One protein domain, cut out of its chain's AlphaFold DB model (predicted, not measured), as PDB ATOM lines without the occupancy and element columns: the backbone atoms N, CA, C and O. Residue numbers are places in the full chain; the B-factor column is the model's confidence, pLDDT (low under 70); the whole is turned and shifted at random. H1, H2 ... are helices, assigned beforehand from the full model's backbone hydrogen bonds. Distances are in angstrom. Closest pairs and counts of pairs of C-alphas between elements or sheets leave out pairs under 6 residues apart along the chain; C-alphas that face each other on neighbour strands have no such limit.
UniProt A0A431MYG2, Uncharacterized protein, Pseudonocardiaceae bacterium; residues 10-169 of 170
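Overview. This is residues 10 to 169 of the 170 residues of an uncharacterized protein of Pseudonocardiaceae bacterium (UniProt A0A431MYG2). Five longer helices stand in a staggered row, H8, H1, H2, H6 and H3, partly slanted against their neighbours, with the short H7 set between H6 and H8. Beyond H3, the short helices H4 and H5 and their loops make the far end. The printed part has 160 residues with eight named helices, H1 to H8 in order along the chain, and no named strand; the class is all helix. It is compact, with a radius of gyration of the C-alphas of 15.7 A, and spans 43 by 37 by 25 A.

Along the chain. H1, residues 10 to 26, begins at C-alpha 10 (-3.139, 8.792, -25.141) and is 24.1 A long from first to last C-alpha. H2, residues 29 to 42, measures 20.3 A. H3, residues 60 to 74, measures 20.9 A. H4 is residues 82 to 87 and H5 residues 98 to 106. H6, residues 108 to 124, begins at C-alpha 108 (-16.660, 26.517, -2.147) and measures 24.4 A. H7 is residues 131 to 134. H8, residues 147 to 168, is the longest at 31.8 A and ends at C-alpha 168 (5.925, 6.034, -26.069).

Arrangement. H6 is the hub. It touches H2, closest C-alphas Gln 30 and Gly 116 at 3.9 A, at a steep tilt of 42 degrees, the same way. It touches H3, closest C-alphas Ala 74 and Arg 111 at 4.5 A, opposite ways at 36 degrees, only just steep. H5 and H6 touch only at the corner, and only just, with 3 pairs of C-alphas within 8 A. Residues 73 to 74 of H3 touch H5, closest C-alphas Ile 73 and Val 105 at 5.5 A. H1 and H2 form a helical hairpin, closest C-alphas Phe 23 and Ala 31 at 5.3 A, at 33 degrees, only just shallow. H8 touches H1, closest C-alphas Ala 11 and Ala 164 at 5.3 A, at a shallow tilt of 16 degrees, opposite ways. Residues 153 to 161 of H8 touch H7, closest C-alphas Arg 132 and Gln 154 at 4.6 A. H4 touches no helix. Every O i to N i+4 pair is within hydrogen-bond range in H1, H4, H6 and H8; H2 has 8 of 10, H3 10 of 11 and H5 4 of 5, and H7 is too short for such a pair.

Size, cuts and confidence. The C-alphas farthest apart, of Asp 99 and Ala 169, are 47.9 A apart. The printed part has no cut. The links H2 to H3 and H7 to H8 are long; in the former, residues 49 to 50 pair antiparallel with residues 55 to 56. The model's pLDDT is under 70 at residues 43 to 48 and 165 to 169.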
ATOM      1  N   ARG A  10      -2.396   9.941 -25.671       88.19
ATOM      2  CA  ARG A  10      -3.139   8.792 -25.141       88.19
ATOM      3  C   ARG A  10      -3.366   8.895 -23.630       88.19
ATOM      4  O   ARG A  10      -4.454   8.569 -23.171       88.19
ATOM      5  N   ALA A  11      -2.371   9.371 -22.876       91.12
ATOM      6  CA  ALA A  11      -2.509   9.601 -21.438       91.12
ATOM      7  C   ALA A  11      -3.584  10.652 -21.165       91.12
ATOM      8  O   ALA A  11      -4.419  10.449 -20.286       91.12
ATOM      9  N   VAL A  12      -3.581  11.747 -21.930       91.81
ATOM     10  CA  VAL A  12      -4.573  12.822 -21.819       91.81
ATOM     11  C   VAL A  12      -5.981  12.281 -22.069       91.81
ATOM     12  O   VAL A  12      -6.834  12.421 -21.198       91.81
ATOM     13  N   GLY A  13      -6.209  11.585 -23.189       91.88
ATOM     14  CA  GLY A  13      -7.536  11.060 -23.537       91.88
ATOM     15  C   GLY A  13      -8.061   9.999 -22.561       91.88
ATOM     16  O   GLY A  13      -9.221  10.042 -22.150       91.88
ATOM     17  N   ASP A  14      -7.208   9.071 -22.117       93.62
ATOM     18  CA  ASP A  14      -7.600   8.060 -21.126       93.62
ATOM     19  C   ASP A  14      -7.913   8.705 -19.757       93.62
ATOM     20  O   ASP A  14      -8.852   8.289 -19.067       93.62
ATOM     21  N   THR A  15      -7.157   9.742 -19.376       95.06
ATOM     22  CA  THR A  15      -7.381  10.509 -18.139       95.06
ATOM     23  C   THR A  15      -8.668  11.326 -18.222       95.06
ATOM     24  O   THR A  15      -9.444  11.330 -17.267       95.06
ATOM     25  N   GLU A  16      -8.954  11.946 -19.367       94.75
ATOM     26  CA  GLU A  16     -10.205  12.661 -19.628       94.75
ATOM     27  C   GLU A  16     -11.417  11.741 -19.417       94.75
ATOM     28  O   GLU A  16     -12.307  12.047 -18.618       94.75
ATOM     29  N   LEU A  17     -11.426  10.570 -20.062       94.69
ATOM     30  CA  LEU A  17     -12.504   9.585 -19.926       94.69
ATOM     31  C   LEU A  17     -12.664   9.089 -18.485       94.69
ATOM     32  O   LEU A  17     -13.782   8.856 -18.014       94.69
ATOM     33  N   PHE A  18     -11.554   8.897 -17.770       96.50
ATOM     34  CA  PHE A  18     -11.596   8.544 -16.356       96.50
ATOM     35  C   PHE A  18     -12.233   9.657 -15.513       96.50
ATOM     36  O   PHE A  18     -13.160   9.372 -14.755       96.50
ATOM     37  N   LEU A  19     -11.800  10.909 -15.674       96.62
ATOM     38  CA  LEU A  19     -12.302  12.044 -14.897       96.62
ATOM     39  C   LEU A  19     -13.787  12.309 -15.147       96.62
ATOM     40  O   LEU A  19     -14.520  12.586 -14.197       96.62
ATOM     41  N   LEU A  20     -14.258  12.139 -16.385       95.50
ATOM     42  CA  LEU A  20     -15.682  12.238 -16.706       95.50
ATOM     43  C   LEU A  20     -16.511  11.188 -15.948       95.50
ATOM     44  O   LEU A  20     -17.570  11.502 -15.399       95.50
ATOM     45  N   ARG A  21     -16.020   9.942 -15.861       96.75
ATOM     46  CA  ARG A  21     -16.669   8.880 -15.069       96.75
ATOM     47  C   ARG A  21     -16.609   9.166 -13.572       96.75
ATOM     48  O   ARG A  21     -17.625   9.019 -12.896       96.75
ATOM     49  N   ALA A  22     -15.455   9.604 -13.068       95.88
ATOM     50  CA  ALA A  22     -15.282   9.970 -11.667       95.88
ATOM     51  C   ALA A  22     -16.251  11.093 -11.268       95.88
ATOM     52  O   ALA A  22     -16.921  10.991 -10.240       95.88
ATOM     53  N   PHE A  23     -16.408  12.116 -12.114       96.81
ATOM     54  CA  PHE A  23     -17.414  13.158 -11.926       96.81
ATOM     55  C   PHE A  23     -18.843  12.605 -11.979       96.81
ATOM     56  O   PHE A  23     -19.665  12.964 -11.139       96.81
ATOM     57  N   GLY A  24     -19.154  11.704 -12.915       96.31
ATOM     58  CA  GLY A  24     -20.467  11.059 -12.990       96.31
ATOM     59  C   GLY A  24     -20.857  10.326 -11.699       96.31
ATOM     60  O   GLY A  24     -22.009  10.412 -11.278       96.31
ATOM     61  N   ALA A  25     -19.892   9.665 -11.054       95.19
ATOM     62  CA  ALA A  25     -20.100   8.916  -9.815       95.19
ATOM     63  C   ALA A  25     -20.151   9.805  -8.560       95.19
ATOM     64  O   ALA A  25     -20.999   9.605  -7.696       95.19
ATOM     65  N   THR A  26     -19.255  10.788  -8.457       95.25
ATOM     66  CA  THR A  26     -19.031  11.547  -7.208       95.25
ATOM     67  C   THR A  26     -19.628  12.950  -7.228       95.25
ATOM     68  O   THR A  26     -19.759  13.594  -6.190       95.25
ATOM     69  N   ARG A  27     -19.938  13.473  -8.420       97.19
ATOM     70  CA  ARG A  27     -20.241  14.892  -8.656       97.19
ATOM     71  C   ARG A  27     -19.138  15.845  -8.168       97.19
ATOM     72  O   ARG A  27     -19.407  17.032  -7.993       97.19
ATOM     73  N   ALA A  28     -17.911  15.347  -7.985       97.31
ATOM     74  CA  ALA A  28     -16.792  16.109  -7.447       97.31
ATOM     75  C   ALA A  28     -16.381  17.269  -8.374       97.31
ATOM     76  O   ALA A  28     -15.968  17.017  -9.514       97.31
ATOM     77  N   PRO A  29     -16.417  18.529  -7.911       96.94
ATOM     78  CA  PRO A  29     -16.005  19.675  -8.719       96.94
ATOM     79  C   PRO A  29     -14.541  19.595  -9.174       96.94
ATOM     80  O   PRO A  29     -14.248  20.007 -10.293       96.94
ATOM     81  N   GLN A  30     -13.635  19.002  -8.384       97.81
ATOM     82  CA  GLN A  30     -12.241  18.787  -8.798       97.81
ATOM     83  C   GLN A  30     -12.161  17.929 -10.066       97.81
ATOM     84  O   GLN A  30     -11.433  18.262 -10.993       97.81
ATOM     85  N   ALA A  31     -12.926  16.833 -10.124       97.31
ATOM     86  CA  ALA A  31     -12.928  15.950 -11.288       97.31
ATOM     87  C   ALA A  31     -13.484  16.671 -12.524       97.31
ATOM     88  O   ALA A  31     -12.946  16.514 -13.618       97.31
ATOM     89  N   LEU A  32     -14.513  17.507 -12.338       96.62
ATOM     90  CA  LEU A  32     -15.065  18.341 -13.402       96.62
ATOM     91  C   LEU A  32     -14.051  19.374 -13.910       96.62
ATOM     92  O   LEU A  32     -13.874  19.491 -15.118       96.62
ATOM     93  N   GLY A  33     -13.377  20.098 -13.012       96.62
ATOM     94  CA  GLY A  33     -12.365  21.096 -13.373       96.62
ATOM     95  C   GLY A  33     -11.196  20.487 -14.135       96.62
ATOM     96  O   GLY A  33     -10.801  21.004 -15.183       96.62
ATOM     97  N   SER A  34     -10.714  19.331 -13.673       96.88
ATOM     98  CA  SER A  34      -9.694  18.568 -14.385       96.88
ATOM     99  C   SER A  34     -10.187  18.104 -15.755       96.88
ATOM    100  O   SER A  34      -9.477  18.248 -16.743       96.88
ATOM    101  N   TRP A  35     -11.415  17.588 -15.855       95.75
ATOM    102  CA  TRP A  35     -11.970  17.138 -17.133       95.75
ATOM    103  C   TRP A  35     -12.121  18.284 -18.142       95.75
ATOM    104  O   TRP A  35     -11.702  18.120 -19.283       95.75
ATOM    105  N   VAL A  36     -12.649  19.447 -17.730       94.31
ATOM    106  CA  VAL A  36     -12.773  20.635 -18.602       94.31
ATOM    107  C   VAL A  36     -11.413  21.043 -19.161       94.31
ATOM    108  O   VAL A  36     -11.299  21.392 -20.329       94.31
ATOM    109  N   CYS A  37     -10.366  20.966 -18.343       94.25
ATOM    110  CA  CYS A  37      -9.002  21.256 -18.765       94.25
ATOM    111  C   CYS A  37      -8.494  20.319 -19.864       94.25
ATOM    112  O   CYS A  37      -7.856  20.780 -20.807       94.25
ATOM    113  N   LEU A  38      -8.762  19.018 -19.736       93.19
ATOM    114  CA  LEU A  38      -8.314  18.033 -20.720       93.19
ATOM    115  C   LEU A  38      -9.155  18.098 -21.999       93.19
ATOM    116  O   LEU A  38      -8.592  18.102 -23.088       93.19
ATOM    117  N   SER A  39     -10.480  18.223 -21.878       91.31
ATOM    118  CA  SER A  39     -11.381  18.307 -23.034       91.31
ATOM    119  C   SER A  39     -11.196  19.599 -23.830       91.31
ATOM    120  O   SER A  39     -11.399  19.610 -25.042       91.31
ATOM    121  N   TRP A  40     -10.723  20.670 -23.184       90.38
ATOM    122  CA  TRP A  40     -10.347  21.912 -23.856       90.38
ATOM    123  C   TRP A  40      -9.234  21.719 -24.899       90.38
ATOM    124  O   TRP A  40      -9.217  22.423 -25.903       90.38
ATOM    125  N   LEU A  41      -8.347  20.731 -24.722       86.50
ATOM    126  CA  LEU A  41      -7.313  20.388 -25.711       86.50
ATOM    127  C   LEU A  41      -7.863  19.715 -26.970       86.50
ATOM    128  O   LEU A  41      -7.180  19.690 -27.993       86.50
ATOM    129  N   SER A  42      -9.063  19.147 -26.879       77.12
ATOM    130  CA  SER A  42      -9.740  18.439 -27.966       77.12
ATOM    131  C   SER A  42     -10.590  19.376 -28.835       77.12
ATOM    132  O   SER A  42     -11.299  18.904 -29.720       77.12
ATOM    133  N   ALA A  43     -10.533  20.687 -28.580       69.62
ATOM    134  CA  ALA A  43     -11.172  21.719 -29.384       69.62
ATOM    135  C   ALA A  43     -10.722  21.654 -30.851       69.62
ATOM    136  O   ALA A  43      -9.521  21.625 -31.124       69.62
ATOM    137  N   GLU A  44     -11.668  21.669 -31.793       63.22
ATOM    138  CA  GLU A  44     -11.335  21.829 -33.210       63.22
ATOM    139  C   GLU A  44     -10.776  23.236 -33.474       63.22
ATOM    140  O   GLU A  44     -11.222  24.233 -32.892       63.22
ATOM    141  N   ASP A  45      -9.788  23.324 -34.369       58.88
ATOM    142  CA  ASP A  45      -9.164  24.591 -34.747       58.88
ATOM    143  C   ASP A  45     -10.218  25.577 -35.275       58.88
ATOM    144  O   ASP A  45     -10.838  25.368 -36.317       58.88
ATOM    145  N   GLY A  46     -10.394  26.691 -34.560       54.25
ATOM    146  CA  GLY A  46     -11.324  27.763 -34.928       54.25
ATOM    147  C   GLY A  46     -12.647  27.767 -34.160       54.25
ATOM    148  O   GLY A  46     -13.364  28.771 -34.224       54.25
ATOM    149  N   GLU A  47     -12.953  26.732 -33.373       60.78
ATOM    150  CA  GLU A  47     -14.107  26.745 -32.473       60.78
ATOM    151  C   GLU A  47     -13.749  27.375 -31.119       60.78
ATOM    152  O   GLU A  47     -12.750  27.050 -30.476       60.78
ATOM    153  N   ARG A  48     -14.584  28.311 -30.649       65.12
ATOM    154  CA  ARG A  48     -14.490  28.817 -29.275       65.12
ATOM    155  C   ARG A  48     -14.983  27.737 -28.324       65.12
ATOM    156  O   ARG A  48     -16.178  27.608 -28.086       65.12
ATOM    157  N   THR A  49     -14.058  26.978 -27.760       70.00
ATOM    158  CA  THR A  49     -14.372  26.007 -26.713       70.00
ATOM    159  C   THR A  49     -14.341  26.639 -25.335       70.00
ATOM    160  O   THR A  49     -13.542  27.537 -25.057       70.00
ATOM    161  N   ARG A  50     -15.213  26.155 -24.452       79.00
ATOM    162  CA  ARG A  50     -15.244  26.570 -23.052       79.00
ATOM    163  C   ARG A  50     -14.034  25.982 -22.322       79.00
ATOM    164  O   ARG A  50     -14.045  24.813 -21.958       79.00
ATOM    165  N   GLY A  51     -13.011  26.802 -22.121       83.69
ATOM    166  CA  GLY A  51     -11.875  26.506 -21.261       83.69
ATOM    167  C   GLY A  51     -12.196  26.724 -19.776       83.69
ATOM    168  O   GLY A  51     -13.307  27.130 -19.410       83.69
ATOM    169  N   PRO A  52     -11.220  26.485 -18.887       85.00
ATOM    170  CA  PRO A  52     -11.447  26.473 -17.442       85.00
ATOM    171  C   PRO A  52     -11.827  27.839 -16.851       85.00
ATOM    172  O   PRO A  52     -12.528  27.891 -15.839       85.00
ATOM    173  N   LEU A  53     -11.395  28.939 -17.481       85.00
ATOM    174  CA  LEU A  53     -11.675  30.310 -17.034       85.00
ATOM    175  C   LEU A  53     -12.629  31.090 -17.951       85.00
ATOM    176  O   LEU A  53     -13.154  32.124 -17.531       85.00
ATOM    177  N   GLY A  54     -12.877  30.608 -19.168       81.06
ATOM    178  CA  GLY A  54     -13.637  31.313 -20.198       81.06
ATOM    179  C   GLY A  54     -13.559  30.611 -21.552       81.06
ATOM    180  O   GLY A  54     -13.013  29.519 -21.658       81.06
ATOM    181  N   GLU A  55     -14.122  31.224 -22.590       82.62
ATOM    182  CA  GLU A  55     -14.065  30.701 -23.960       82.62
ATOM    183  C   GLU A  55     -12.757  31.091 -24.658       82.62
ATOM    184  O   GLU A  55     -12.308  32.229 -24.543       82.62
ATOM    185  N   GLY A  56     -12.171  30.172 -25.425       79.38
ATOM    186  CA  GLY A  56     -10.966  30.452 -26.204       79.38
ATOM    187  C   GLY A  56     -10.265  29.194 -26.702       79.38
ATOM    188  O   GLY A  56     -10.666  28.079 -26.369       79.38
ATOM    189  N   LEU A  57      -9.211  29.383 -27.497       84.69
ATOM    190  CA  LEU A  57      -8.340  28.297 -27.951       84.69
ATOM    191  C   LEU A  57      -7.319  27.918 -26.862       84.69
ATOM    192  O   LEU A  57      -6.825  28.815 -26.166       84.69
ATOM    193  N   PRO A  58      -6.938  26.632 -26.753       87.56
ATOM    194  CA  PRO A  58      -5.928  26.147 -25.812       87.56
ATOM    195  C   PRO A  58      -4.505  26.515 -26.269       87.56
ATOM    196  O   PRO A  58      -3.719  25.684 -26.722       87.56
ATOM    197  N   THR A  59      -4.160  27.797 -26.179       89.06
ATOM    198  CA  THR A  59      -2.779  28.267 -26.390       89.06
ATOM    199  C   THR A  59      -1.933  28.033 -25.138       89.06
ATOM    200  O   THR A  59      -2.462  28.043 -24.026       89.06
ATOM    201  N   GLU A  60      -0.614  27.896 -25.295       91.06
ATOM    202  CA  GLU A  60       0.308  27.745 -24.157       91.06
ATOM    203  C   GLU A  60       0.174  28.910 -23.163       91.06
ATOM    204  O   GLU A  60       0.060  28.705 -21.956       91.06
ATOM    205  N   SER A  61       0.097  30.145 -23.669       89.12
ATOM    206  CA  SER A  61      -0.107  31.339 -22.844       89.12
ATOM    207  C   SER A  61      -1.418  31.295 -22.061       89.12
ATOM    208  O   SER A  61      -1.446  31.670 -20.889       89.12
ATOM    209  N   ALA A  62      -2.501  30.820 -22.682       89.00
ATOM    210  CA  ALA A  62      -3.791  30.707 -22.014       89.00
ATOM    211  C   ALA A  62      -3.790  29.582 -20.968       89.00
ATOM    212  O   ALA A  62      -4.398  29.745 -19.913       89.00
ATOM    213  N   ALA A  63      -3.073  28.481 -21.209       92.56
ATOM    214  CA  ALA A  63      -2.894  27.408 -20.235       92.56
ATOM    215  C   ALA A  63      -2.107  27.880 -19.000       92.56
ATOM    216  O   ALA A  63      -2.529  27.636 -17.869       92.56
ATOM    217  N   TRP A  64      -1.018  28.630 -19.192       93.81
ATOM    218  CA  TRP A  64      -0.272  29.237 -18.084       93.81
ATOM    219  C   TRP A  64      -1.101  30.255 -17.302       93.81
ATOM    220  O   TRP A  64      -1.115  30.224 -16.070       93.81
ATOM    221  N   ALA A  65      -1.831  31.134 -17.995       92.38
ATOM    222  CA  ALA A  65      -2.745  32.071 -17.349       92.38
ATOM    223  C   ALA A  65      -3.826  31.333 -16.543       92.38
ATOM    224  O   ALA A  65      -4.115  31.711 -15.407       92.38
ATOM    225  N   ALA A  66      -4.380  30.254 -17.110       93.69
ATOM    226  CA  ALA A  66      -5.366  29.414 -16.449       93.69
ATOM    227  C   ALA A  66      -4.826  28.793 -15.163       93.69
ATOM    228  O   ALA A  66      -5.480  28.910 -14.129       93.69
ATOM    229  N   LEU A  67      -3.628  28.203 -15.213       95.81
ATOM    230  CA  LEU A  67      -2.957  27.639 -14.044       95.81
ATOM    231  C   LEU A  67      -2.804  28.683 -12.931       95.81
ATOM    232  O   LEU A  67      -3.253  28.458 -11.812       95.81
ATOM    233  N   LEU A  68      -2.206  29.832 -13.251       94.88
ATOM    234  CA  LEU A  68      -1.868  30.862 -12.264       94.88
ATOM    235  C   LEU A  68      -3.105  31.457 -11.589       94.88
ATOM    236  O   LEU A  68      -3.083  31.747 -10.400       94.88
ATOM    237  N   VAL A  69      -4.185  31.661 -12.341       95.31
ATOM    238  CA  VAL A  69      -5.423  32.237 -11.802       95.31
ATOM    239  C   VAL A  69      -6.238  31.196 -11.041       95.31
ATOM    240  O   VAL A  69      -6.813  31.519 -10.005       95.31
ATOM    241  N   ALA A  70      -6.308  29.958 -11.537       96.69
ATOM    242  CA  ALA A  70      -7.030  28.890 -10.857       96.69
ATOM    243  C   ALA A  70      -6.406  28.560  -9.498       96.69
ATOM    244  O   ALA A  70      -7.142  28.400  -8.527       96.69
ATOM    245  N   ASP A  71      -5.072  28.534  -9.417       96.69
ATOM    246  CA  ASP A  71      -4.332  28.291  -8.177       96.69
ATOM    247  C   ASP A  71      -4.685  29.321  -7.097       96.69
ATOM    248  O   ASP A  71      -5.169  28.971  -6.023       96.69
ATOM    249  N   GLU A  72      -4.596  30.606  -7.432       96.75
ATOM    250  CA  GLU A  72      -4.930  31.697  -6.512       96.75
ATOM    251  C   GLU A  72      -6.407  31.661  -6.068       96.75
ATOM    252  O   GLU A  72      -6.722  31.922  -4.905       96.75
ATOM    253  N   ILE A  73      -7.337  31.300  -6.963       96.88
ATOM    254  CA  ILE A  73      -8.756  31.155  -6.600       96.88
ATOM    255  C   ILE A  73      -8.966  29.958  -5.664       96.88
ATOM    256  O   ILE A  73      -9.726  30.065  -4.695       96.88
ATOM    257  N   ALA A  74      -8.322  28.825  -5.950       95.75
ATOM    258  CA  ALA A  74      -8.400  27.627  -5.122       95.75
ATOM    259  C   ALA A  74      -7.898  27.908  -3.695       95.75
ATOM    260  O   ALA A  74      -8.542  27.489  -2.730       95.75
ATOM    261  N   GLU A  75      -6.832  28.702  -3.576       95.69
ATOM    262  CA  GLU A  75      -6.206  29.124  -2.316       95.69
ATOM    263  C   GLU A  75      -6.870  30.347  -1.659       95.69
ATOM    264  O   GLU A  75      -6.380  30.869  -0.657       95.69
ATOM    265  N   THR A  76      -8.023  30.812  -2.156       95.69
ATOM    266  CA  THR A  76      -8.764  31.969  -1.607       95.69
ATOM    267  C   THR A  76      -7.974  33.281  -1.565       95.69
ATOM    268  O   THR A  76      -8.209  34.130  -0.700       95.69
ATOM    269  N   ALA A  77      -7.049  33.483  -2.499       95.88
ATOM    270  CA  ALA A  77      -6.220  34.677  -2.528       95.88
ATOM    271  C   ALA A  77      -7.043  35.965  -2.767       95.88
ATOM    272  O   ALA A  77      -8.113  35.942  -3.396       95.88
ATOM    273  N   PRO A  78      -6.573  37.124  -2.265       95.25
ATOM    274  CA  PRO A  78      -7.213  38.409  -2.531       95.25
ATOM    275  C   PRO A  78      -7.141  38.775  -4.019       95.25
ATOM    276  O   PRO A  78      -6.244  38.335  -4.734       95.25
ATOM    277  N   TYR A  79      -8.063  39.631  -4.479       96.06
ATOM    278  CA  TYR A  79      -8.064  40.088  -5.870       96.06
ATOM    279  C   TYR A  79      -6.731  40.775  -6.231       96.06
ATOM    280  O   TYR A  79      -6.370  41.767  -5.583       96.06
ATOM    281  N   PRO A  80      -6.004  40.305  -7.262       95.56
ATOM    282  CA  PRO A  80      -4.712  40.874  -7.612       95.56
ATOM    283  C   PRO A  80      -4.823  42.244  -8.293       95.56
ATOM    284  O   PRO A  80      -5.679  42.473  -9.153       95.56
ATOM    285  N   GLY A  81      -3.895  43.149  -7.969       94.62
ATOM    286  CA  GLY A  81      -3.743  44.428  -8.670       94.62
ATOM    287  C   GLY A  81      -3.295  44.256 -10.128       94.62
ATOM    288  O   GLY A  81      -2.758  43.220 -10.512       94.62
ATOM    289  N   SER A  82      -3.473  45.289 -10.957       92.31
ATOM    290  CA  SER A  82      -3.171  45.261 -12.403       92.31
ATOM    291  C   SER A  82      -1.738  44.822 -12.748       92.31
ATOM    292  O   SER A  82      -1.534  44.168 -13.772       92.31
ATOM    293  N   GLU A  83      -0.765  45.151 -11.898       95.31
ATOM    294  CA  GLU A  83       0.645  44.777 -12.061       95.31
ATOM    295  C   GLU A  83       0.880  43.269 -11.921       95.31
ATOM    296  O   GLU A  83       1.683  42.711 -12.663       95.31
ATOM    297  N   TRP A  84       0.138  42.585 -11.043       95.94
ATOM    298  CA  TRP A  84       0.236  41.130 -10.870       95.94
ATOM    299  C   TRP A  84      -0.146  40.393 -12.157       95.94
ATOM    300  O   TRP A  84       0.556  39.470 -12.578       95.94
ATOM    301  N   TRP A  85      -1.221  40.849 -12.812       94.00
ATOM    302  CA  TRP A  85      -1.696  40.302 -14.086       94.00
ATOM    303  C   TRP A  85      -0.683  40.551 -15.204       94.00
ATOM    304  O   TRP A  85      -0.375  39.652 -15.983       94.00
ATOM    305  N   ALA A  86      -0.138  41.772 -15.264       92.38
ATOM    306  CA  ALA A  86       0.857  42.156 -16.258       92.38
ATOM    307  C   ALA A  86       2.165  41.363 -16.107       92.38
ATOM    308  O   ALA A  86       2.695  40.880 -17.104       92.38
ATOM    309  N   ALA A  87       2.647  41.168 -14.876       93.12
ATOM    310  CA  ALA A  87       3.859  40.400 -14.586       93.12
ATOM    311  C   ALA A  87       3.755  38.924 -15.011       93.12
ATOM    312  O   ALA A  87       4.771  38.289 -15.278       93.12
ATOM    313  N   ARG A  88       2.533  38.388 -15.104       89.88
ATOM    314  CA  ARG A  88       2.238  37.024 -15.573       89.88
ATOM    315  C   ARG A  88       1.888  36.956 -17.063       89.88
ATOM    316  O   ARG A  88       1.474  35.909 -17.543       89.88
ATOM    317  N   GLY A  89       2.023  38.070 -17.788       88.75
ATOM    318  CA  GLY A  89       1.729  38.142 -19.220       88.75
ATOM    319  C   GLY A  89       0.240  38.060 -19.566       88.75
ATOM    320  O   GLY A  89      -0.096  37.871 -20.731       88.75
ATOM    321  N   ILE A  90      -0.663  38.217 -18.591       89.19
ATOM    322  CA  ILE A  90      -2.110  38.118 -18.815       89.19
ATOM    323  C   ILE A  90      -2.615  39.444 -19.395       89.19
ATOM    324  O   ILE A  90      -2.613  40.500 -18.730       89.19
ATOM    325  N   ALA A  91      -3.036  39.394 -20.661       85.12
ATOM    326  CA  ALA A  91      -3.495  40.560 -21.399       85.12
ATOM    327  C   ALA A  91      -4.761  41.150 -20.758       85.12
ATOM    328  O   ALA A  91      -5.564  40.407 -20.201       85.12
ATOM    329  N   PRO A  92      -4.986  42.477 -20.831       87.38
ATOM    330  CA  PRO A  92      -6.149  43.115 -20.210       87.38
ATOM    331  C   PRO A  92      -7.503  42.488 -20.564       87.38
ATOM    332  O   PRO A  92      -8.378  42.458 -19.707       87.38
ATOM    333  N   ALA A  93      -7.661  41.976 -21.789       81.94
ATOM    334  CA  ALA A  93      -8.886  41.317 -22.242       81.94
ATOM    335  C   ALA A  93      -9.150  39.965 -21.548       81.94
ATOM    336  O   ALA A  93     -10.304  39.568 -21.431       81.94
ATOM    337  N   ASP A  94      -8.100  39.306 -21.050       80.56
ATOM    338  CA  ASP A  94      -8.163  37.995 -20.393       80.56
ATOM    339  C   ASP A  94      -8.185  38.108 -18.860       80.56
ATOM    340  O   ASP A  94      -8.238  37.107 -18.142       80.56
ATOM    341  N   ARG A  95      -8.127  39.335 -18.323       88.94
ATOM    342  CA  ARG A  95      -8.161  39.568 -16.877       88.94
ATOM    343  C   ARG A  95      -9.570  39.386 -16.343       88.94
ATOM    344  O   ARG A  95     -10.548  39.892 -16.893       88.94
ATOM    345  N   MET A  96      -9.657  38.717 -15.203       90.56
ATOM    346  CA  MET A  96     -10.905  38.576 -14.470       90.56
ATOM    347  C   MET A  96     -11.287  39.903 -13.808       90.56
ATOM    348  O   MET A  96     -10.426  40.603 -13.283       90.56
ATOM    349  N   SER A  97     -12.578  40.242 -13.792       91.94
ATOM    350  CA  SER A  97     -13.066  41.374 -13.002       91.94
ATOM    351  C   SER A  97     -13.002  41.076 -11.500       91.94
ATOM    352  O   SER A  97     -13.075  39.917 -11.087       91.94
ATOM    353  N   ALA A  98     -12.939  42.122 -10.672       94.50
ATOM    354  CA  ALA A  98     -12.972  41.979  -9.215       94.50
ATOM    355  C   ALA A  98     -14.238  41.250  -8.726       94.50
ATOM    356  O   ALA A  98     -14.145  40.350  -7.894       94.50
ATOM    357  N   ASP A  99     -15.402  41.558  -9.304       95.00
ATOM    358  CA  ASP A  99     -16.661  40.873  -8.978       95.00
ATOM    359  C   ASP A  99     -16.626  39.396  -9.389       95.00
ATOM    360  O   ASP A  99     -17.042  38.513  -8.636       95.00
ATOM    361  N   GLY A 100     -16.075  39.106 -10.574       92.56
ATOM    362  CA  GLY A 100     -15.901  37.744 -11.065       92.56
ATOM    363  C   GLY A 100     -14.924  36.929 -10.217       92.56
ATOM    364  O   GLY A 100     -15.101  35.720 -10.090       92.56
ATOM    365  N   TRP A 101     -13.918  37.573  -9.625       95.12
ATOM    366  CA  TRP A 101     -13.007  36.956  -8.663       95.12
ATOM    367  C   TRP A 101     -13.711  36.670  -7.340       95.12
ATOM    368  O   TRP A 101     -13.699  35.536  -6.864       95.12
ATOM    369  N   ALA A 102     -14.381  37.680  -6.777       95.81
ATOM    370  CA  ALA A 102     -15.083  37.576  -5.502       95.81
ATOM    371  C   ALA A 102     -16.149  36.471  -5.521       95.81
ATOM    372  O   ALA A 102     -16.240  35.695  -4.572       95.81
ATOM    373  N   ALA A 103     -16.899  36.342  -6.620       93.94
ATOM    374  CA  ALA A 103     -17.882  35.274  -6.785       93.94
ATOM    375  C   ALA A 103     -17.242  33.874  -6.735       93.94
ATOM    376  O   ALA A 103     -17.762  32.979  -6.070       93.94
ATOM    377  N   ARG A 104     -16.095  33.686  -7.400       93.88
ATOM    378  CA  ARG A 104     -15.410  32.386  -7.473       93.88
ATOM    379  C   ARG A 104     -14.697  32.019  -6.175       93.88
ATOM    380  O   ARG A 104     -14.770  30.873  -5.749       93.88
ATOM    381  N   VAL A 105     -14.041  32.986  -5.533       94.94
ATOM    382  CA  VAL A 105     -13.401  32.784  -4.223       94.94
ATOM    383  C   VAL A 105     -14.447  32.592  -3.124       94.94
ATOM    384  O   VAL A 105     -14.213  31.822  -2.197       94.94
ATOM    385  N   GLY A 106     -15.618  33.225  -3.218       93.00
ATOM    386  CA  GLY A 106     -16.701  33.063  -2.245       93.00
ATOM    387  C   GLY A 106     -17.367  31.682  -2.279       93.00
ATOM    388  O   GLY A 106     -17.777  31.175  -1.234       93.00
ATOM    389  N   ASP A 107     -17.425  31.037  -3.443       94.56
ATOM    390  CA  ASP A 107     -18.108  29.755  -3.624       94.56
ATOM    391  C   ASP A 107     -17.175  28.543  -3.451       94.56
ATOM    392  O   ASP A 107     -16.256  28.310  -4.235       94.56
ATOM    393  N   GLY A 108     -17.450  27.716  -2.438       94.00
ATOM    394  CA  GLY A 108     -16.660  26.517  -2.147       94.00
ATOM    395  C   GLY A 108     -16.646  25.492  -3.278       94.00
ATOM    396  O   GLY A 108     -15.605  24.872  -3.505       94.00
ATOM    397  N   TYR A 109     -17.753  25.346  -4.013       95.25
ATOM    398  CA  TYR A 109     -17.813  24.439  -5.159       95.25
ATOM    399  C   TYR A 109     -16.864  24.917  -6.261       95.25
ATOM    400  O   TYR A 109     -16.022  24.157  -6.741       95.25
ATOM    401  N   THR A 110     -16.933  26.205  -6.600       95.12
ATOM    402  CA  THR A 110     -16.040  26.822  -7.583       95.12
ATOM    403  C   THR A 110     -14.570  26.752  -7.171       95.12
ATOM    404  O   THR A 110     -13.724  26.460  -8.013       95.12
ATOM    405  N   ARG A 111     -14.230  26.946  -5.891       95.94
ATOM    406  CA  ARG A 111     -12.837  26.796  -5.433       95.94
ATOM    407  C   ARG A 111     -12.302  25.384  -5.625       95.94
ATOM    408  O   ARG A 111     -11.188  25.205  -6.103       95.94
ATOM    409  N   GLN A 112     -13.102  24.373  -5.297       96.75
ATOM    410  CA  GLN A 112     -12.714  22.983  -5.530       96.75
ATOM    411  C   GLN A 112     -12.628  22.665  -7.030       96.75
ATOM    412  O   GLN A 112     -11.733  21.937  -7.450       96.75
ATOM    413  N   TYR A 113     -13.498  23.252  -7.853       97.25
ATOM    414  CA  TYR A 113     -13.383  23.166  -9.308       97.25
ATOM    415  C   TYR A 113     -12.049  23.747  -9.788       97.25
ATOM    416  O   TYR A 113     -11.333  23.087 -10.539       97.25
ATOM    417  N   MET A 114     -11.670  24.930  -9.293       97.56
ATOM    418  CA  MET A 114     -10.394  25.562  -9.635       97.56
ATOM    419  C   MET A 114      -9.196  24.756  -9.144       97.56
ATOM    420  O   MET A 114      -8.215  24.659  -9.864       97.56
ATOM    421  N   HIS A 115      -9.293  24.068  -8.005       97.25
ATOM    422  CA  HIS A 115      -8.251  23.132  -7.588       97.25
ATOM    423  C   HIS A 115      -8.048  21.997  -8.610       97.25
ATOM    424  O   HIS A 115      -6.916  21.647  -8.937       97.25
ATOM    425  N   GLY A 116      -9.135  21.451  -9.169       97.44
ATOM    426  CA  GLY A 116      -9.056  20.498 -10.281       97.44
ATOM    427  C   GLY A 116      -8.375  21.091 -11.517       97.44
ATOM    428  O   GLY A 116      -7.477  20.477 -12.092       97.44
ATOM    429  N   VAL A 117      -8.746  22.326 -11.879       97.62
ATOM    430  CA  VAL A 117      -8.111  23.075 -12.975       97.62
ATOM    431  C   VAL A 117      -6.607  23.224 -12.751       97.62
ATOM    432  O   VAL A 117      -5.833  22.910 -13.652       97.62
ATOM    433  N   THR A 118      -6.185  23.646 -11.557       97.81
ATOM    434  CA  THR A 118      -4.774  23.810 -11.189       97.81
ATOM    435  C   THR A 118      -3.996  22.520 -11.397       97.81
ATOM    436  O   THR A 118      -2.983  22.519 -12.092       97.81
ATOM    437  N   VAL A 119      -4.479  21.403 -10.846       97.44
ATOM    438  CA  VAL A 119      -3.769  20.122 -10.948       97.44
ATOM    439  C   VAL A 119      -3.695  19.645 -12.400       97.44
ATOM    440  O   VAL A 119      -2.634  19.201 -12.844       97.44
ATOM    441  N   ALA A 120      -4.790  19.752 -13.156       97.06
ATOM    442  CA  ALA A 120      -4.812  19.330 -14.552       97.06
ATOM    443  C   ALA A 120      -3.930  20.198 -15.450       97.06
ATOM    444  O   ALA A 120      -3.165  19.658 -16.246       97.06
ATOM    445  N   MET A 121      -3.978  21.522 -15.297       96.31
ATOM    446  CA  MET A 121      -3.106  22.431 -16.042       96.31
ATOM    447  C   MET A 121      -1.639  22.237 -15.675       96.31
ATOM    448  O   MET A 121      -0.806  22.146 -16.572       96.31
ATOM    449  N   ALA A 122      -1.309  22.104 -14.387       96.69
ATOM    450  CA  ALA A 122       0.061  21.835 -13.956       96.69
ATOM    451  C   ALA A 122       0.595  20.525 -14.553       96.69
ATOM    452  O   ALA A 122       1.760  20.460 -14.945       96.69
ATOM    453  N   TRP A 123      -0.250  19.496 -14.669       96.00
ATOM    454  CA  TRP A 123       0.119  18.242 -15.324       96.00
ATOM    455  C   TRP A 123       0.330  18.403 -16.831       96.00
ATOM    456  O   TRP A 123       1.353  17.968 -17.358       96.00
ATOM    457  N   LEU A 124      -0.593  19.078 -17.522       94.88
ATOM    458  CA  LEU A 124      -0.480  19.335 -18.959       94.88
ATOM    459  C   LEU A 124       0.749  20.179 -19.311       94.88
ATOM    460  O   LEU A 124       1.406  19.894 -20.303       94.88
ATOM    461  N   LEU A 125       1.099  21.159 -18.476       94.81
ATOM    462  CA  LEU A 125       2.283  22.015 -18.627       94.81
ATOM    463  C   LEU A 125       3.583  21.362 -18.119       94.81
ATOM    464  O   LEU A 125       4.629  22.010 -18.073       94.81
ATOM    465  N   GLY A 126       3.530  20.105 -17.660       92.81
ATOM    466  CA  GLY A 126       4.696  19.378 -17.149       92.81
ATOM    467  C   GLY A 126       5.260  19.900 -15.819       92.81
ATOM    468  O   GLY A 126       6.327  19.459 -15.401       92.81
ATOM    469  N   GLN A 127       4.558  20.806 -15.130       94.31
ATOM    470  CA  GLN A 127       4.921  21.278 -13.784       94.31
ATOM    471  C   GLN A 127       4.670  20.216 -12.710       94.31
ATOM    472  O   GLN A 127       5.276  20.237 -11.641       94.31
ATOM    473  N   LEU A 128       3.772  19.276 -12.999       92.12
ATOM    474  CA  LEU A 128       3.385  18.190 -12.118       92.12
ATOM    475  C   LEU A 128       3.437  16.881 -12.902       92.12
ATOM    476  O   LEU A 128       2.766  16.730 -13.913       92.12
ATOM    477  N   ALA A 129       4.235  15.918 -12.443       86.75
ATOM    478  CA  ALA A 129       4.404  14.645 -13.152       86.75
ATOM    479  C   ALA A 129       3.376  13.575 -12.745       86.75
ATOM    480  O   ALA A 129       3.199  12.594 -13.460       86.75
ATOM    481  N   ASP A 130       2.721  13.736 -11.591       89.69
ATOM    482  CA  ASP A 130       1.897  12.698 -10.972       89.69
ATOM    483  C   ASP A 130       0.382  12.906 -11.193       89.69
ATOM    484  O   ASP A 130      -0.268  13.585 -10.390       89.69
ATOM    485  N   PRO A 131      -0.240  12.276 -12.208       89.50
ATOM    486  CA  PRO A 131      -1.665  12.462 -12.491       89.50
ATOM    487  C   PRO A 131      -2.583  11.956 -11.373       89.50
ATOM    488  O   PRO A 131      -3.754  12.330 -11.340       89.50
ATOM    489  N   ARG A 132      -2.086  11.162 -10.410       95.06
ATOM    490  CA  ARG A 132      -2.872  10.715  -9.244       95.06
ATOM    491  C   ARG A 132      -3.388  11.877  -8.403       95.06
ATOM    492  O   ARG A 132      -4.353  11.710  -7.658       95.06
ATOM    493  N   LEU A 133      -2.759  13.044  -8.502       94.88
ATOM    494  CA  LEU A 133      -3.202  14.251  -7.812       94.88
ATOM    495  C   LEU A 133      -4.558  14.757  -8.330       94.88
ATOM    496  O   LEU A 133      -5.236  15.481  -7.610       94.88
ATOM    497  N   MET A 134      -5.011  14.310  -9.508       96.81
ATOM    498  CA  MET A 134      -6.357  14.603 -10.018       96.81
ATOM    499  C   MET A 134      -7.464  13.769  -9.354       96.81
ATOM    500  O   MET A 134      -8.642  13.993  -9.636       96.81
ATOM    501  N   ALA A 135      -7.126  12.805  -8.489       97.00
ATOM    502  CA  ALA A 135      -8.127  12.051  -7.744       97.00
ATOM    503  C   ALA A 135      -8.904  12.993  -6.801       97.00
ATOM    504  O   ALA A 135      -8.285  13.639  -5.943       97.00
ATOM    505  N   PRO A 136     -10.242  13.074  -6.924       95.88
ATOM    506  CA  PRO A 136     -11.027  14.032  -6.159       95.88
ATOM    507  C   PRO A 136     -10.928  13.757  -4.654       95.88
ATOM    508  O   PRO A 136     -10.833  12.615  -4.203       95.88
ATOM    509  N   VAL A 137     -10.931  14.833  -3.868       96.12
ATOM    510  CA  VAL A 137     -10.869  14.771  -2.397       96.12
ATOM    511  C   VAL A 137     -12.254  14.944  -1.781       96.12
ATOM    512  O   VAL A 137     -12.532  14.369  -0.731       96.12
ATOM    513  N   PHE A 138     -13.114  15.728  -2.430       95.75
ATOM    514  CA  PHE A 138     -14.464  16.040  -1.977       95.75
ATOM    515  C   PHE A 138     -15.473  15.673  -3.067       95.75
ATOM    516  O   PHE A 138     -15.147  15.736  -4.250       95.75
ATOM    517  N   ASP A 139     -16.673  15.274  -2.664       95.56
ATOM    518  CA  ASP A 139     -17.802  15.023  -3.552       95.56
ATOM    519  C   ASP A 139     -18.566  16.323  -3.877       95.56
ATOM    520  O   ASP A 139     -18.207  17.418  -3.432       95.56
ATOM    521  N   GLY A 140     -19.649  16.216  -4.651       92.75
ATOM    522  CA  GLY A 140     -20.488  17.371  -5.003       92.75
ATOM    523  C   GLY A 140     -21.192  18.056  -3.822       92.75
ATOM    524  O   GLY A 140     -21.677  19.172  -3.981       92.75
ATOM    525  N   ASN A 141     -21.230  17.424  -2.644       93.75
ATOM    526  CA  ASN A 141     -21.801  17.968  -1.411       93.75
ATOM    527  C   ASN A 141     -20.722  18.520  -0.460       93.75
ATOM    528  O   ASN A 141     -21.014  18.792   0.705       93.75
ATOM    529  N   ALA A 142     -19.479  18.668  -0.936       92.06
ATOM    530  CA  ALA A 142     -18.311  19.035  -0.137       92.06
ATOM    531  C   ALA A 142     -17.983  18.043   1.000       92.06
ATOM    532  O   ALA A 142     -17.275  18.387   1.952       92.06
ATOM    533  N   VAL A 143     -18.446  16.795   0.896       94.88
ATOM    534  CA  VAL A 143     -18.090  15.708   1.811       94.88
ATOM    535  C   VAL A 143     -16.806  15.056   1.320       94.88
ATOM    536  O   VAL A 143     -16.613  14.833   0.127       94.88
ATOM    537  N   ARG A 144     -15.884  14.759   2.240       96.12
ATOM    538  CA  ARG A 144     -14.627  14.091   1.892       96.12
ATOM    539  C   ARG A 144     -14.912  12.680   1.367       96.12
ATOM    540  O   ARG A 144     -15.550  11.891   2.060       96.12
ATOM    541  N   ILE A 145     -14.382  12.365   0.188       95.31
ATOM    542  CA  ILE A 145     -14.450  11.021  -0.398       95.31
ATOM    543  C   ILE A 145     -13.664  10.048   0.498       95.31
ATOM    544  O   ILE A 145     -12.559  10.396   0.941       95.31
ATOM    545  N   PRO A 146     -14.197   8.846   0.789       96.12
ATOM    546  CA  PRO A 146     -13.502   7.844   1.588       96.12
ATOM    547  C   PRO A 146     -12.098   7.534   1.059       96.12
ATOM    548  O   PRO A 146     -11.867   7.467  -0.147       96.12
ATOM    549  N   ALA A 147     -11.152   7.303   1.974       95.06
ATOM    550  CA  ALA A 147      -9.749   7.084   1.618       95.06
ATOM    551  C   ALA A 147      -9.569   5.922   0.628       95.06
ATOM    552  O   ALA A 147      -8.859   6.085  -0.357       95.06
ATOM    553  N   ALA A 148     -10.274   4.807   0.836       95.25
ATOM    554  CA  ALA A 148     -10.209   3.640  -0.043       95.25
ATOM    555  C   ALA A 148     -10.696   3.943  -1.473       95.25
ATOM    556  O   ALA A 148     -10.041   3.565  -2.440       95.25
ATOM    557  N   GLU A 149     -11.802   4.679  -1.622       94.12
ATOM    558  CA  GLU A 149     -12.320   5.085  -2.938       94.12
ATOM    559  C   GLU A 149     -11.356   6.046  -3.646       94.12
ATOM    560  O   GLU A 149     -11.125   5.958  -4.855       94.12
ATOM    561  N   ARG A 150     -10.739   6.951  -2.878       94.94
ATOM    562  CA  ARG A 150      -9.718   7.855  -3.404       94.94
ATOM    563  C   ARG A 150      -8.455   7.101  -3.823       94.94
ATOM    564  O   ARG A 150      -7.915   7.397  -4.886       94.94
ATOM    565  N   GLU A 151      -7.989   6.141  -3.032       96.38
ATOM    566  CA  GLU A 151      -6.845   5.283  -3.365       96.38
ATOM    567  C   GLU A 151      -7.101   4.474  -4.640       96.38
ATOM    568  O   GLU A 151      -6.220   4.378  -5.492       96.38
ATOM    569  N   GLU A 152      -8.321   3.966  -4.826       95.12
ATOM    570  CA  GLU A 152      -8.712   3.290  -6.062       95.12
ATOM    571  C   GLU A 152      -8.651   4.239  -7.269       95.12
ATOM    572  O   GLU A 152      -8.061   3.898  -8.298       95.12
ATOM    573  N   CYS A 153      -9.166   5.464  -7.131       95.25
ATOM    574  CA  CYS A 153      -9.040   6.490  -8.169       95.25
ATOM    575  C   CYS A 153      -7.569   6.781  -8.509       95.25
ATOM    576  O   CYS A 153      -7.196   6.850  -9.682       95.25
ATOM    577  N   GLN A 154      -6.715   6.916  -7.493       96.81
ATOM    578  CA  GLN A 154      -5.280   7.125  -7.677       96.81
ATOM    579  C   GLN A 154      -4.618   5.935  -8.383       96.81
ATOM    580  O   GLN A 154      -3.814   6.133  -9.291       96.81
ATOM    581  N   ALA A 155      -4.970   4.701  -8.026       95.25
ATOM    582  CA  ALA A 155      -4.448   3.510  -8.687       95.25
ATOM    583  C   ALA A 155      -4.832   3.460 -10.177       95.25
ATOM    584  O   ALA A 155      -4.001   3.115 -11.021       95.25
ATOM    585  N   GLN A 156      -6.060   3.858 -10.521       94.50
ATOM    586  CA  GLN A 156      -6.516   3.920 -11.912       94.50
ATOM    587  C   GLN A 156      -5.776   5.001 -12.715       94.50
ATOM    588  O   GLN A 156      -5.282   4.710 -13.807       94.50
ATOM    589  N   LEU A 157      -5.618   6.207 -12.158       94.12
ATOM    590  CA  LEU A 157      -4.844   7.297 -12.771       94.12
ATOM    591  C   LEU A 157      -3.374   6.907 -12.991       94.12
ATOM    592  O   LEU A 157      -2.808   7.158 -14.054       94.12
ATOM    593  N   TRP A 158      -2.768   6.226 -12.018       91.81
ATOM    594  CA  TRP A 158      -1.410   5.699 -12.148       91.81
ATOM    595  C   TRP A 158      -1.288   4.687 -13.287       91.81
ATOM    596  O   TRP A 158      -0.383   4.773 -14.117       91.81
ATOM    597  N   ALA A 159      -2.228   3.742 -13.360       91.62
ATOM    598  CA  ALA A 159      -2.233   2.721 -14.398       91.62
ATOM    599  C   ALA A 159      -2.390   3.317 -15.807       91.62
ATOM    600  O   ALA A 159      -1.803   2.785 -16.749       91.62
ATOM    601  N   ILE A 160      -3.155   4.404 -15.959       89.69
ATOM    602  CA  ILE A 160      -3.264   5.156 -17.218       89.69
ATOM    603  C   ILE A 160      -1.901   5.751 -17.602       89.69
ATOM    604  O   ILE A 160      -1.424   5.527 -18.717       89.69
ATOM    605  N   SER A 161      -1.241   6.427 -16.658       83.56
ATOM    606  CA  SER A 161       0.071   7.057 -16.867       83.56
ATOM    607  C   SER A 161       1.150   6.054 -17.292       83.56
ATOM    608  O   SER A 161       1.840   6.254 -18.291       83.56
ATOM    609  N   GLU A 162       1.261   4.933 -16.576       84.94
ATOM    610  CA  GLU A 162       2.245   3.874 -16.846       84.94
ATOM    611  C   GLU A 162       2.073   3.244 -18.235       84.94
ATOM    612  O   GLU A 162       3.049   2.997 -18.948       84.94
ATOM    613  N   ARG A 163       0.826   2.980 -18.648       82.06
ATOM    614  CA  ARG A 163       0.542   2.398 -19.970       82.06
ATOM    615  C   ARG A 163       0.934   3.345 -21.096       82.06
ATOM    616  O   ARG A 163       1.479   2.891 -22.100       82.06
ATOM    617  N   ALA A 164       0.668   4.639 -20.932       73.56
ATOM    618  CA  ALA A 164       1.039   5.639 -21.920       73.56
ATOM    619  C   ALA A 164       2.563   5.801 -22.029       73.56
ATOM    620  O   ALA A 164       3.083   5.846 -23.142       73.56
ATOM    621  N   GLY A 165       3.283   5.800 -20.899       67.94
ATOM    622  CA  GLY A 165       4.749   5.877 -20.878       67.94
ATOM    623  C   GLY A 165       5.428   4.701 -21.589       67.94
ATOM    624  O   GLY A 165       6.359   4.901 -22.364       67.94
ATOM    625  N   ARG A 166       4.923   3.474 -21.405       69.56
ATOM    626  CA  ARG A 166       5.459   2.283 -22.095       69.56
ATOM    627  C   ARG A 166       5.197   2.293 -23.599       69.56
ATOM    628  O   ARG A 166       6.036   1.818 -24.353       69.56
ATOM    629  N   ALA A 167       4.055   2.826 -24.032       61.22
ATOM    630  CA  ALA A 167       3.714   2.929 -25.449       61.22
ATOM    631  C   ALA A 167       4.528   4.003 -26.193       61.22
ATOM    632  O   ALA A 167       4.655   3.916 -27.406       61.22
ATOM    633  N   ALA A 168       5.064   5.002 -25.487       60.03
ATOM    634  CA  ALA A 168       5.925   6.034 -26.069       60.03
ATOM    635  C   ALA A 168       7.403   5.605 -26.193       60.03
ATOM    636  O   ALA A 168       8.170   6.264 -26.888       60.03
ATOM    637  N   ALA A 169       7.808   4.532 -25.504       59.78
ATOM    638  CA  ALA A 169       9.194   4.061 -25.431       59.78
ATOM    639  C   ALA A 169       9.510   2.854 -26.341       59.78
ATOM    640  O   ALA A 169      10.646   2.378 -26.326       59.78
TER     641      ALA A 169